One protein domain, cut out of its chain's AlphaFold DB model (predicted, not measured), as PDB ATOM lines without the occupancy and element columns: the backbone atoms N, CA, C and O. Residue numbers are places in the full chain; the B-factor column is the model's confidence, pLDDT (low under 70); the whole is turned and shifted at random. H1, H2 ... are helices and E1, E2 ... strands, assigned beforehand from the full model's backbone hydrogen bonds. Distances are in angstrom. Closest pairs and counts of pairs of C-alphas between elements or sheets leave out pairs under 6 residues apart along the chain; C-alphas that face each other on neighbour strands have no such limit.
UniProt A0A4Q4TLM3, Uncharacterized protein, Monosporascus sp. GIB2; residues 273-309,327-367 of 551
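What this domain is: This is residues 273 to 309 and 327 to 367 of the 551 residues of an uncharacterized protein of Monosporascus sp. GIB2 (UniProt A0A4Q4TLM3). A short two-stranded ribbon, E1 and E2, has E1 running through the middle of the domain, with H3 packed on E1 and H2 next to H3, the two helices nearly at right angles. H1 follows E1 at one end of the long axis, and toward the other end lie the end of E2 and the wide loop around Asp 289, part of the long unnamed stretch 273 to 293. The ribbon is extended only by short pairings, residues 328 to 329 beside E1 and residues 273 to 274 beside E2. The printed part has 78 residues with three named helices and two named strands, in the order E1, H1, H2, H3, E2; the sheet is antiparallel, the class is mixed, helices and strands, and under half of the residues, 34, are in named elements. The whole is compact, with a radius of gyration of the C-alphas of 12.2 A and spans of 35 by 25 by 18 A.

How they stand to each other: E1, residues 294 to 298, and E2, residues 362 to 366, are antiparallel neighbours at 135 degrees between their directions. C-alphas 296 and 362 face each other at 4.5 A, and N 295 and O 363 are within hydrogen-bond range at 3.0 A, as are N 363 and O 295 at 2.9 A. Residues 297 to 298 of E1 pair antiparallel with residues 328 to 329, and residues 365 to 366 of E2 pair parallel with residues 273 to 274. H3, residues 354 to 361, has 4 pairs of C-alphas within 8 A of E1, the closest those of Leu 296 and Tyr 361 at 5.4 A. H2, residues 338 to 346, is close to H3 but not clearly touching; the closest C-alphas, of Phe 344 and Val 357, are 7.1 A apart, and the lines are about perpendicular at 78 degrees. E1 and H2 are apart. H1, residues 301 to 307, touches no helix; it is only just apart from H2, with closest C-alphas at 8.2 A. Every O i to N i+4 pair is within hydrogen-bond range in H3, against 2 of 3 in H1 and 4 of 5 in H2.

Where its parts are: E1 is 13.4 A long from first to last C-alpha and begins at C-alpha 294, (-46.778, -20.003, -27.951). E2 is 12.7 A long and ends at C-alpha 366, (-48.974, -18.413, -19.322). H2, the longest helix by residues, measures 10.9 A from C-alpha 338 at (-36.140, -22.692, -43.761). H1 and H3 each measure 10.3 A.

The domain as a whole: The two C-alphas farthest apart, of Asp 289 and Pro 309, are 37.9 A apart. Residues 310 to 326 are cut out, and C-alphas 309 and 327 are 16.5 A apart across the cut, which lies in the link from H1 to H2. Of the links that are printed whole, E1 to H1 and H3 to E2 are tight and H2 to H3 is short. The mean pLDDT of the printed part is 82.3, and residues 305 to 309, 337 to 339, 346 to 348 and 350 are under 70.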
ATOM      1  N   ILE A 273     -45.917 -23.058 -20.277       91.44
ATOM      2  CA  ILE A 273     -44.678 -22.472 -19.768       91.44
ATOM      3  C   ILE A 273     -45.006 -21.100 -19.181       91.44
ATOM      4  O   ILE A 273     -45.879 -20.416 -19.723       91.44
ATOM      5  N   ARG A 274     -44.386 -20.690 -18.070       91.00
ATOM      6  CA  ARG A 274     -44.601 -19.334 -17.546       91.00
ATOM      7  C   ARG A 274     -43.775 -18.363 -18.375       91.00
ATOM      8  O   ARG A 274     -42.705 -18.715 -18.852       91.00
ATOM      9  N   ILE A 275     -44.241 -17.126 -18.522       89.56
ATOM     10  CA  ILE A 275     -43.496 -16.105 -19.271       89.56
ATOM     11  C   ILE A 275     -42.089 -15.846 -18.699       89.56
ATOM     12  O   ILE A 275     -41.191 -15.532 -19.464       89.56
ATOM     13  N   GLY A 276     -41.876 -16.047 -17.393       87.31
ATOM     14  CA  GLY A 276     -40.545 -15.967 -16.775       87.31
ATOM     15  C   GLY A 276     -39.607 -17.139 -17.098       87.31
ATOM     16  O   GLY A 276     -38.405 -16.994 -16.918       87.31
ATOM     17  N   ASP A 277     -40.126 -18.268 -17.598       89.25
ATOM     18  CA  ASP A 277     -39.312 -19.422 -18.016       89.25
ATOM     19  C   ASP A 277     -39.014 -19.399 -19.536       89.25
ATOM     20  O   ASP A 277     -38.320 -20.283 -20.054       89.25
ATOM     21  N   VAL A 278     -39.582 -18.434 -20.275       90.81
ATOM     22  CA  VAL A 278     -39.311 -18.180 -21.702       90.81
ATOM     23  C   VAL A 278     -37.986 -17.430 -21.810       90.81
ATOM     24  O   VAL A 278     -37.788 -16.441 -21.108       90.81
ATOM     25  N   LYS A 279     -37.068 -17.891 -22.669       89.69
ATOM     26  CA  LYS A 279     -35.762 -17.225 -22.814       89.69
ATOM     27  C   LYS A 279     -35.923 -15.904 -23.574       89.69
ATOM     28  O   LYS A 279     -36.784 -15.790 -24.442       89.69
ATOM     29  N   ASN A 280     -35.098 -14.906 -23.251       86.44
ATOM     30  CA  ASN A 280     -35.200 -13.550 -23.817       86.44
ATOM     31  C   ASN A 280     -35.068 -13.509 -25.351       86.44
ATOM     32  O   ASN A 280     -35.576 -12.591 -25.991       86.44
ATOM     33  N   ASP A 281     -34.389 -14.499 -25.923       87.25
ATOM     34  CA  ASP A 281     -34.163 -14.706 -27.348       87.25
ATOM     35  C   ASP A 281     -35.094 -15.770 -27.966       87.25
ATOM     36  O   ASP A 281     -34.941 -16.106 -29.134       87.25
ATOM     37  N   GLU A 282     -36.068 -16.316 -27.231       91.19
ATOM     38  CA  GLU A 282     -37.004 -17.327 -27.735       91.19
ATOM     39  C   GLU A 282     -38.195 -16.699 -28.480       91.19
ATOM     40  O   GLU A 282     -38.881 -15.804 -27.982       91.19
ATOM     41  N   CYS A 283     -38.501 -17.209 -29.674       89.12
ATOM     42  CA  CYS A 283     -39.593 -16.709 -30.500       89.12
ATOM     43  C   CYS A 283     -40.965 -17.038 -29.892       89.12
ATOM     44  O   CYS A 283     -41.429 -18.184 -29.922       89.12
ATOM     45  N   VAL A 284     -41.645 -15.996 -29.410       91.69
ATOM     46  CA  VAL A 284     -43.037 -16.036 -28.956       91.69
ATOM     47  C   VAL A 284     -43.971 -15.651 -30.107       91.69
ATOM     48  O   VAL A 284     -43.867 -14.560 -30.663       91.69
ATOM     49  N   PHE A 285     -44.917 -16.524 -30.465       89.94
ATOM     50  CA  PHE A 285     -45.787 -16.340 -31.634       89.94
ATOM     51  C   PHE A 285     -47.249 -16.766 -31.409       89.94
ATOM     52  O   PHE A 285     -47.583 -17.505 -30.481       89.94
ATOM     53  N   ARG A 286     -48.141 -16.313 -32.304       90.88
ATOM     54  CA  ARG A 286     -49.523 -16.810 -32.459       90.88
ATOM     55  C   ARG A 286     -49.585 -17.840 -33.590       90.88
ATOM     56  O   ARG A 286     -48.864 -17.704 -34.572       90.88
ATOM     57  N   TYR A 287     -50.447 -18.852 -33.470       90.19
ATOM     58  CA  TYR A 287     -50.558 -19.935 -34.458       90.19
ATOM     59  C   TYR A 287     -51.999 -20.115 -34.952       90.19
ATOM     60  O   TYR A 287     -52.839 -20.697 -34.258       90.19
ATOM     61  N   GLY A 288     -52.273 -19.618 -36.163       87.25
ATOM     62  CA  GLY A 288     -53.619 -19.581 -36.742       87.25
ATOM     63  C   GLY A 288     -54.625 -18.896 -35.810       87.25
ATOM     64  O   GLY A 288     -54.277 -17.980 -35.069       87.25
ATOM     65  N   ASP A 289     -55.859 -19.403 -35.781       86.44
ATOM     66  CA  ASP A 289     -56.947 -18.880 -34.938       86.44
ATOM     67  C   ASP A 289     -56.858 -19.308 -33.447       86.44
ATOM     68  O   ASP A 289     -57.837 -19.211 -32.699       86.44
ATOM     69  N   ARG A 290     -55.721 -19.849 -32.974       85.12
ATOM     70  CA  ARG A 290     -55.594 -20.350 -31.590       85.12
ATOM     71  C   ARG A 290     -55.316 -19.214 -30.597       85.12
ATOM     72  O   ARG A 290     -54.412 -18.411 -30.794       85.12
ATOM     73  N   LYS A 291     -56.064 -19.192 -29.486       86.31
ATOM     74  CA  LYS A 291     -55.989 -18.141 -28.455       86.31
ATOM     75  C   LYS A 291     -54.753 -18.253 -27.546       86.31
ATOM     76  O   LYS A 291     -54.556 -19.265 -26.860       86.31
ATOM     77  N   GLY A 292     -54.022 -17.147 -27.422       89.00
ATOM     78  CA  GLY A 292     -52.816 -17.007 -26.608       89.00
ATOM     79  C   GLY A 292     -51.513 -17.092 -27.406       89.00
ATOM     80  O   GLY A 292     -51.508 -17.230 -28.628       89.00
ATOM     81  N   LEU A 293     -50.404 -16.991 -26.677       91.69
ATOM     82  CA  LEU A 293     -49.044 -17.001 -27.210       91.69
ATOM     83  C   LEU A 293     -48.378 -18.367 -27.011       91.69
ATOM     84  O   LEU A 293     -48.698 -19.098 -26.066       91.69
ATOM     85  N   TYR A 294     -47.449 -18.708 -27.900       93.00
ATOM     86  CA  TYR A 294     -46.778 -20.003 -27.951       93.00
ATOM     87  C   TYR A 294     -45.280 -19.852 -28.226       93.00
ATOM     88  O   TYR A 294     -44.871 -18.927 -28.917       93.00
ATOM     89  N   VAL A 295     -44.493 -20.810 -27.739       93.75
ATOM     90  CA  VAL A 295     -43.086 -21.033 -28.118       93.75
ATOM     91  C   VAL A 295     -42.913 -22.479 -28.592       93.75
ATOM     92  O   VAL A 295     -43.688 -23.348 -28.181       93.75
ATOM     93  N   LEU A 296     -41.925 -22.771 -29.448       91.94
ATOM     94  CA  LEU A 296     -41.551 -24.155 -29.785       91.94
ATOM     95  C   LEU A 296     -40.306 -24.580 -29.011       91.94
ATOM     96  O   LEU A 296     -39.280 -23.910 -29.080       91.94
ATOM     97  N   ARG A 297     -40.366 -25.756 -28.377       91.75
ATOM     98  CA  ARG A 297     -39.207 -26.385 -27.732       91.75
ATOM     99  C   ARG A 297     -39.070 -27.856 -28.113       91.75
ATOM    100  O   ARG A 297     -40.016 -28.643 -28.014       91.75
ATOM    101  N   CYS A 298     -37.870 -28.249 -28.527       89.12
ATOM    102  CA  CYS A 298     -37.514 -29.611 -28.896       89.12
ATOM    103  C   CYS A 298     -36.636 -30.263 -27.814       89.12
ATOM    104  O   CYS A 298     -35.473 -29.920 -27.622       89.12
ATOM    105  N   TYR A 299     -37.197 -31.266 -27.137       86.38
ATOM    106  CA  TYR A 299     -36.538 -32.024 -26.061       86.38
ATOM    107  C   TYR A 299     -35.906 -33.341 -26.546       86.38
ATOM    108  O   TYR A 299     -35.518 -34.186 -25.741       86.38
ATOM    109  N   ARG A 300     -35.828 -33.590 -27.862       83.62
ATOM    110  CA  ARG A 300     -35.253 -34.847 -28.365       83.62
ATOM    111  C   ARG A 300     -33.733 -34.848 -28.211       83.62
ATOM    112  O   ARG A 300     -33.044 -34.102 -28.899       83.62
ATOM    113  N   ALA A 301     -33.212 -35.796 -27.433       78.50
ATOM    114  CA  ALA A 301     -31.771 -36.027 -27.278       78.50
ATOM    115  C   ALA A 301     -31.024 -36.229 -28.617       78.50
ATOM    116  O   ALA A 301     -29.884 -35.800 -28.764       78.50
ATOM    117  N   LEU A 302     -31.676 -36.821 -29.628       76.06
ATOM    118  CA  LEU A 302     -31.105 -36.969 -30.978       76.06
ATOM    119  C   LEU A 302     -30.892 -35.638 -31.717       76.06
ATOM    120  O   LEU A 302     -30.078 -35.590 -32.633       76.06
ATOM    121  N   CYS A 303     -31.624 -34.584 -31.353       79.50
ATOM    122  CA  CYS A 303     -31.446 -33.250 -31.920       79.50
ATOM    123  C   CYS A 303     -30.309 -32.521 -31.190       79.50
ATOM    124  O   CYS A 303     -29.399 -32.030 -31.854       79.50
ATOM    125  N   LYS A 304     -30.278 -32.597 -29.845       75.12
ATOM    126  CA  LYS A 304     -29.175 -32.075 -29.009       75.12
ATOM    127  C   LYS A 304     -27.800 -32.552 -29.501       75.12
ATOM    128  O   LYS A 304     -26.886 -31.758 -29.673       75.12
ATOM    129  N   LYS A 305     -27.674 -33.853 -29.797       65.12
ATOM    130  CA  LYS A 305     -26.419 -34.478 -30.259       65.12
ATOM    131  C   LYS A 305     -25.946 -34.070 -31.662       65.12
ATOM    132  O   LYS A 305     -24.831 -34.430 -32.011       65.12
ATOM    133  N   ARG A 306     -26.775 -33.409 -32.483       62.06
ATOM    134  CA  ARG A 306     -26.402 -33.000 -33.854       62.06
ATOM    135  C   ARG A 306     -26.208 -31.493 -34.001       62.06
ATOM    136  O   ARG A 306     -25.429 -31.083 -34.850       62.06
ATOM    137  N   GLU A 307     -26.904 -30.688 -33.200       57.00
ATOM    138  CA  GLU A 307     -26.650 -29.242 -33.136       57.00
ATOM    139  C   GLU A 307     -25.353 -28.912 -32.384       57.00
ATOM    140  O   GLU A 307     -24.778 -27.862 -32.633       57.00
ATOM    141  N   ARG A 308     -24.833 -29.829 -31.554       51.69
ATOM    142  CA  ARG A 308     -23.435 -29.804 -31.096       51.69
ATOM    143  C   ARG A 308     -22.538 -30.381 -32.208       51.69
ATOM    144  O   ARG A 308     -22.628 -31.588 -32.452       51.69
ATOM    145  N   PRO A 309     -21.693 -29.584 -32.893       45.66
ATOM    146  CA  PRO A 309     -20.762 -30.117 -33.882       45.66
ATOM    147  C   PRO A 309     -19.710 -30.981 -33.171       45.66
ATOM    148  O   PRO A 309     -19.210 -30.574 -32.118       45.66
ATOM    149  N   PRO A 327     -33.639 -27.716 -23.395       83.81
ATOM    150  CA  PRO A 327     -34.275 -27.983 -24.686       83.81
ATOM    151  C   PRO A 327     -33.741 -27.059 -25.784       83.81
ATOM    152  O   PRO A 327     -33.398 -25.912 -25.521       83.81
ATOM    153  N   ILE A 328     -33.792 -27.524 -27.032       86.50
ATOM    154  CA  ILE A 328     -33.580 -26.657 -28.197       86.50
ATOM    155  C   ILE A 328     -34.809 -25.758 -28.341       86.50
ATOM    156  O   ILE A 328     -35.939 -26.252 -28.376       86.50
ATOM    157  N   TYR A 329     -34.586 -24.453 -28.425       89.06
ATOM    158  CA  TYR A 329     -35.598 -23.417 -28.614       89.06
ATOM    159  C   TYR A 329     -35.230 -22.586 -29.851       89.06
ATOM    160  O   TYR A 329     -34.093 -22.630 -30.319       89.06
ATOM    161  N   PHE A 330     -36.196 -21.876 -30.431       88.31
ATOM    162  CA  PHE A 330     -36.026 -21.214 -31.729       88.31
ATOM    163  C   PHE A 330     -36.066 -19.697 -31.562       88.31
ATOM    164  O   PHE A 330     -37.027 -19.188 -30.994       88.31
ATOM    165  N   ARG A 331     -35.053 -18.991 -32.083       88.31
ATOM    166  CA  ARG A 331     -34.981 -17.515 -32.074       88.31
ATOM    167  C   ARG A 331     -35.896 -16.856 -33.116       88.31
ATOM    168  O   ARG A 331     -36.407 -15.763 -32.907       88.31
ATOM    169  N   GLU A 332     -36.158 -17.553 -34.219       85.31
ATOM    170  CA  GLU A 332     -36.993 -17.088 -35.336       85.31
ATOM    171  C   GLU A 332     -38.365 -17.774 -35.365       85.31
ATOM    172  O   GLU A 332     -38.546 -18.856 -34.797       85.31
ATOM    173  N   TYR A 333     -39.328 -17.186 -36.092       84.81
ATOM    174  CA  TYR A 333     -40.646 -17.796 -36.280       84.81
ATOM    175  C   TYR A 333     -40.519 -19.137 -37.025       84.81
ATOM    176  O   TYR A 333     -40.174 -19.160 -38.215       84.81
ATOM    177  N   PRO A 334     -40.841 -20.271 -36.371       76.81
ATOM    178  CA  PRO A 334     -40.289 -21.560 -36.772       76.81
ATOM    179  C   PRO A 334     -40.850 -22.126 -38.084       76.81
ATOM    180  O   PRO A 334     -40.306 -23.099 -38.610       76.81
ATOM    181  N   PHE A 335     -41.920 -21.520 -38.608       82.06
ATOM    182  CA  PHE A 335     -42.596 -21.913 -39.846       82.06
ATOM    183  C   PHE A 335     -42.352 -20.953 -41.027       82.06
ATOM    184  O   PHE A 335     -42.844 -21.237 -42.115       82.06
ATOM    185  N   ALA A 336     -41.627 -19.838 -40.844       73.50
ATOM    186  CA  ALA A 336     -41.204 -18.970 -41.957       73.50
ATOM    187  C   ALA A 336     -39.763 -19.257 -42.393       73.50
ATOM    188  O   ALA A 336     -39.485 -19.317 -43.589       73.50
ATOM    189  N   SER A 337     -38.856 -19.462 -41.435       69.81
ATOM    190  CA  SER A 337     -37.449 -19.723 -41.732       69.81
ATOM    191  C   SER A 337     -37.234 -21.171 -42.178       69.81
ATOM    192  O   SER A 337     -37.687 -22.127 -41.537       69.81
ATOM    193  N   TYR A 338     -36.515 -21.356 -43.291       69.50
ATOM    194  CA  TYR A 338     -36.140 -22.692 -43.761       69.50
ATOM    195  C   TYR A 338     -35.241 -23.400 -42.740       69.50
ATOM    196  O   TYR A 338     -35.364 -24.609 -42.573       69.50
ATOM    197  N   ALA A 339     -34.391 -22.667 -42.010       67.31
ATOM    198  CA  ALA A 339     -33.498 -23.238 -41.004       67.31
ATOM    199  C   ALA A 339     -34.288 -23.922 -39.875       67.31
ATOM    200  O   ALA A 339     -34.164 -25.136 -39.676       67.31
ATOM    201  N   SER A 340     -35.192 -23.193 -39.214       71.12
ATOM    202  CA  SER A 340     -36.060 -23.737 -38.160       71.12
ATOM    203  C   SER A 340     -37.004 -24.831 -38.668       71.12
ATOM    204  O   SER A 340     -37.259 -25.810 -37.967       71.12
ATOM    205  N   TRP A 341     -37.500 -24.715 -39.904       78.62
ATOM    206  CA  TRP A 341     -38.384 -25.724 -40.487       78.62
ATOM    207  C   TRP A 341     -37.633 -27.005 -40.892       78.62
ATOM    208  O   TRP A 341     -38.151 -28.120 -40.738       78.62
ATOM    209  N   SER A 342     -36.376 -26.874 -41.330       79.25
ATOM    210  CA  SER A 342     -35.496 -27.999 -41.659       79.25
ATOM    211  C   SER A 342     -35.210 -28.875 -40.439       79.25
ATOM    212  O   SER A 342     -35.188 -30.098 -40.584       79.25
ATOM    213  N   HIS A 343     -35.130 -28.299 -39.229       84.94
ATOM    214  CA  HIS A 343     -35.042 -29.066 -37.984       84.94
ATOM    215  C   HIS A 343     -36.164 -30.120 -37.928       84.94
ATOM    216  O   HIS A 343     -35.906 -31.307 -37.732       84.94
ATOM    217  N   PHE A 344     -37.417 -29.737 -38.189       83.25
ATOM    218  CA  PHE A 344     -38.561 -30.650 -38.085       83.25
ATOM    219  C   PHE A 344     -38.763 -31.585 -39.289       83.25
ATOM    220  O   PHE A 344     -39.281 -32.690 -39.102       83.25
ATOM    221  N   ARG A 345     -38.349 -31.204 -40.505       74.00
ATOM    222  CA  ARG A 345     -38.427 -32.103 -41.678       74.00
ATOM    223  C   ARG A 345     -37.245 -33.073 -41.758       74.00
ATOM    224  O   ARG A 345     -37.452 -34.268 -41.956       74.00
ATOM    225  N   VAL A 346     -36.021 -32.577 -41.578       67.62
ATOM    226  CA  VAL A 346     -34.771 -33.316 -41.820       67.62
ATOM    227  C   VAL A 346     -34.330 -34.116 -40.584       67.62
ATOM    228  O   VAL A 346     -33.859 -35.249 -40.715       67.62
ATOM    229  N   LEU A 347     -34.509 -33.599 -39.359       62.66
ATOM    230  CA  LEU A 347     -33.961 -34.228 -38.142       62.66
ATOM    231  C   LEU A 347     -34.895 -35.270 -37.505       62.66
ATOM    232  O   LEU A 347     -35.346 -35.122 -36.371       62.66
ATOM    233  N   ARG A 348     -35.161 -36.379 -38.210       63.97
ATOM    234  CA  ARG A 348     -35.823 -37.605 -37.684       63.97
ATOM    235  C   ARG A 348     -37.199 -37.425 -37.002       63.97
ATOM    236  O   ARG A 348     -37.750 -38.404 -36.489       63.97
ATOM    237  N   HIS A 349     -37.798 -36.234 -36.972       73.31
ATOM    238  CA  HIS A 349     -39.115 -35.994 -36.356       73.31
ATOM    239  C   HIS A 349     -40.265 -36.645 -37.133       73.31
ATOM    240  O   HIS A 349     -41.310 -36.924 -36.541       73.31
ATOM    241  N   ARG A 350     -40.039 -36.975 -38.418       69.00
ATOM    242  CA  ARG A 350     -41.022 -37.578 -39.343       69.00
ATOM    243  C   ARG A 350     -42.341 -36.785 -39.386       69.00
ATOM    244  O   ARG A 350     -43.410 -37.352 -39.582       69.00
ATOM    245  N   THR A 351     -42.256 -35.476 -39.163       75.56
ATOM    246  CA  THR A 351     -43.369 -34.527 -39.201       75.56
ATOM    247  C   THR A 351     -43.319 -33.765 -40.515       75.56
ATOM    248  O   THR A 351     -42.345 -33.074 -40.793       75.56
ATOM    249  N   THR A 352     -44.368 -33.898 -41.322       71.88
ATOM    250  CA  THR A 352     -44.467 -33.271 -42.652       71.88
ATOM    251  C   THR A 352     -45.347 -32.020 -42.674       71.88
ATOM    252  O   THR A 352     -45.330 -31.293 -43.660       71.88
ATOM    253  N   ASN A 353     -46.104 -31.758 -41.603       85.88
ATOM    254  CA  ASN A 353     -47.086 -30.676 -41.507       85.88
ATOM    255  C   ASN A 353     -46.829 -29.820 -40.249       85.88
ATOM    256  O   ASN A 353     -46.568 -30.366 -39.170       85.88
ATOM    257  N   ALA A 354     -46.936 -28.496 -40.396       86.25
ATOM    258  CA  ALA A 354     -46.848 -27.504 -39.326       86.25
ATOM    259  C   ALA A 354     -47.754 -27.831 -38.127       86.25
ATOM    260  O   ALA A 354     -47.286 -27.788 -36.993       86.25
ATOM    261  N   ASP A 355     -48.986 -28.299 -38.354       87.75
ATOM    262  CA  ASP A 355     -49.926 -28.652 -37.279       87.75
ATOM    263  C   ASP A 355     -49.426 -29.808 -36.407       87.75
ATOM    264  O   ASP A 355     -49.668 -29.841 -35.197       87.75
ATOM    265  N   GLN A 356     -48.705 -30.764 -37.002       87.56
ATOM    266  CA  GLN A 356     -48.115 -31.877 -36.258       87.56
ATOM    267  C   GLN A 356     -46.905 -31.427 -35.443       87.56
ATOM    268  O   GLN A 356     -46.696 -31.941 -34.346       87.56
ATOM    269  N   VAL A 357     -46.116 -30.485 -35.966       88.25
ATOM    270  CA  VAL A 357     -44.994 -29.872 -35.245       88.25
ATOM    271  C   VAL A 357     -45.531 -29.044 -34.080       88.25
ATOM    272  O   VAL A 357     -45.180 -29.302 -32.932       88.25
ATOM    273  N   PHE A 358     -46.467 -28.137 -34.351       89.81
ATOM    274  CA  PHE A 358     -47.126 -27.311 -33.351       89.81
ATOM    275  C   PHE A 358     -47.769 -28.166 -32.245       89.81
ATOM    276  O   PHE A 358     -47.436 -28.022 -31.072       89.81
ATOM    277  N   GLY A 359     -48.596 -29.155 -32.605       87.38
ATOM    278  CA  GLY A 359     -49.227 -30.062 -31.641       87.38
ATOM    279  C   GLY A 359     -48.256 -30.950 -30.846       87.38
ATOM    280  O   GLY A 359     -48.631 -31.460 -29.788       87.38
ATOM    281  N   ARG A 360     -47.015 -31.154 -31.316       87.19
ATOM    282  CA  ARG A 360     -46.003 -31.985 -30.636       87.19
ATOM    283  C   ARG A 360     -44.955 -31.205 -29.858       87.19
ATOM    284  O   ARG A 360     -44.450 -31.778 -28.892       87.19
ATOM    285  N   TYR A 361     -44.654 -29.960 -30.221       89.94
ATOM    286  CA  TYR A 361     -43.517 -29.197 -29.684       89.94
ATOM    287  C   TYR A 361     -43.878 -27.798 -29.170       89.94
ATOM    288  O   TYR A 361     -43.034 -27.178 -28.528       89.94
ATOM    289  N   ALA A 362     -45.100 -27.299 -29.399       92.19
ATOM    290  CA  ALA A 362     -45.496 -26.003 -28.858       92.19
ATOM    291  C   ALA A 362     -45.837 -26.075 -27.361       92.19
ATOM    292  O   ALA A 362     -46.449 -27.033 -26.875       92.19
ATOM    293  N   TYR A 363     -45.450 -25.020 -26.652       93.00
ATOM    294  CA  TYR A 363     -45.795 -24.736 -25.266       93.00
ATOM    295  C   TYR A 363     -46.625 -23.457 -25.259       93.00
ATOM    296  O   TYR A 363     -46.213 -22.454 -25.840       93.00
ATOM    297  N   ARG A 364     -47.801 -23.479 -24.623       92.88
ATOM    298  CA  ARG A 364     -48.610 -22.265 -24.452       92.88
ATOM    299  C   ARG A 364     -48.020 -21.416 -23.331       92.88
ATOM    300  O   ARG A 364     -47.903 -21.897 -22.203       92.88
ATOM    301  N   VAL A 365     -47.700 -20.163 -23.625       92.00
ATOM    302  CA  VAL A 365     -47.179 -19.218 -22.637       92.00
ATOM    303  C   VAL A 365     -48.316 -18.776 -21.707       92.00
ATOM    304  O   VAL A 365     -49.404 -18.409 -22.156       92.00
ATOM    305  N   ILE A 366     -48.075 -18.844 -20.399       89.94
ATOM    306  CA  ILE A 366     -48.974 -18.413 -19.322       89.94
ATOM    307  C   ILE A 366     -48.341 -17.216 -18.606       89.94
ATOM    308  O   ILE A 366     -47.128 -17.158 -18.421       89.94
ATOM    309  N   GLY A 367     -49.165 -16.249 -18.199       79.44
ATOM    310  CA  GLY A 367     -48.710 -15.024 -17.530       79.44
ATOM    311  C   GLY A 367     -48.263 -13.916 -18.487       79.44
ATOM    312  O   GLY A 367     -48.085 -12.785 -18.053       79.44
TER     313      GLY A 367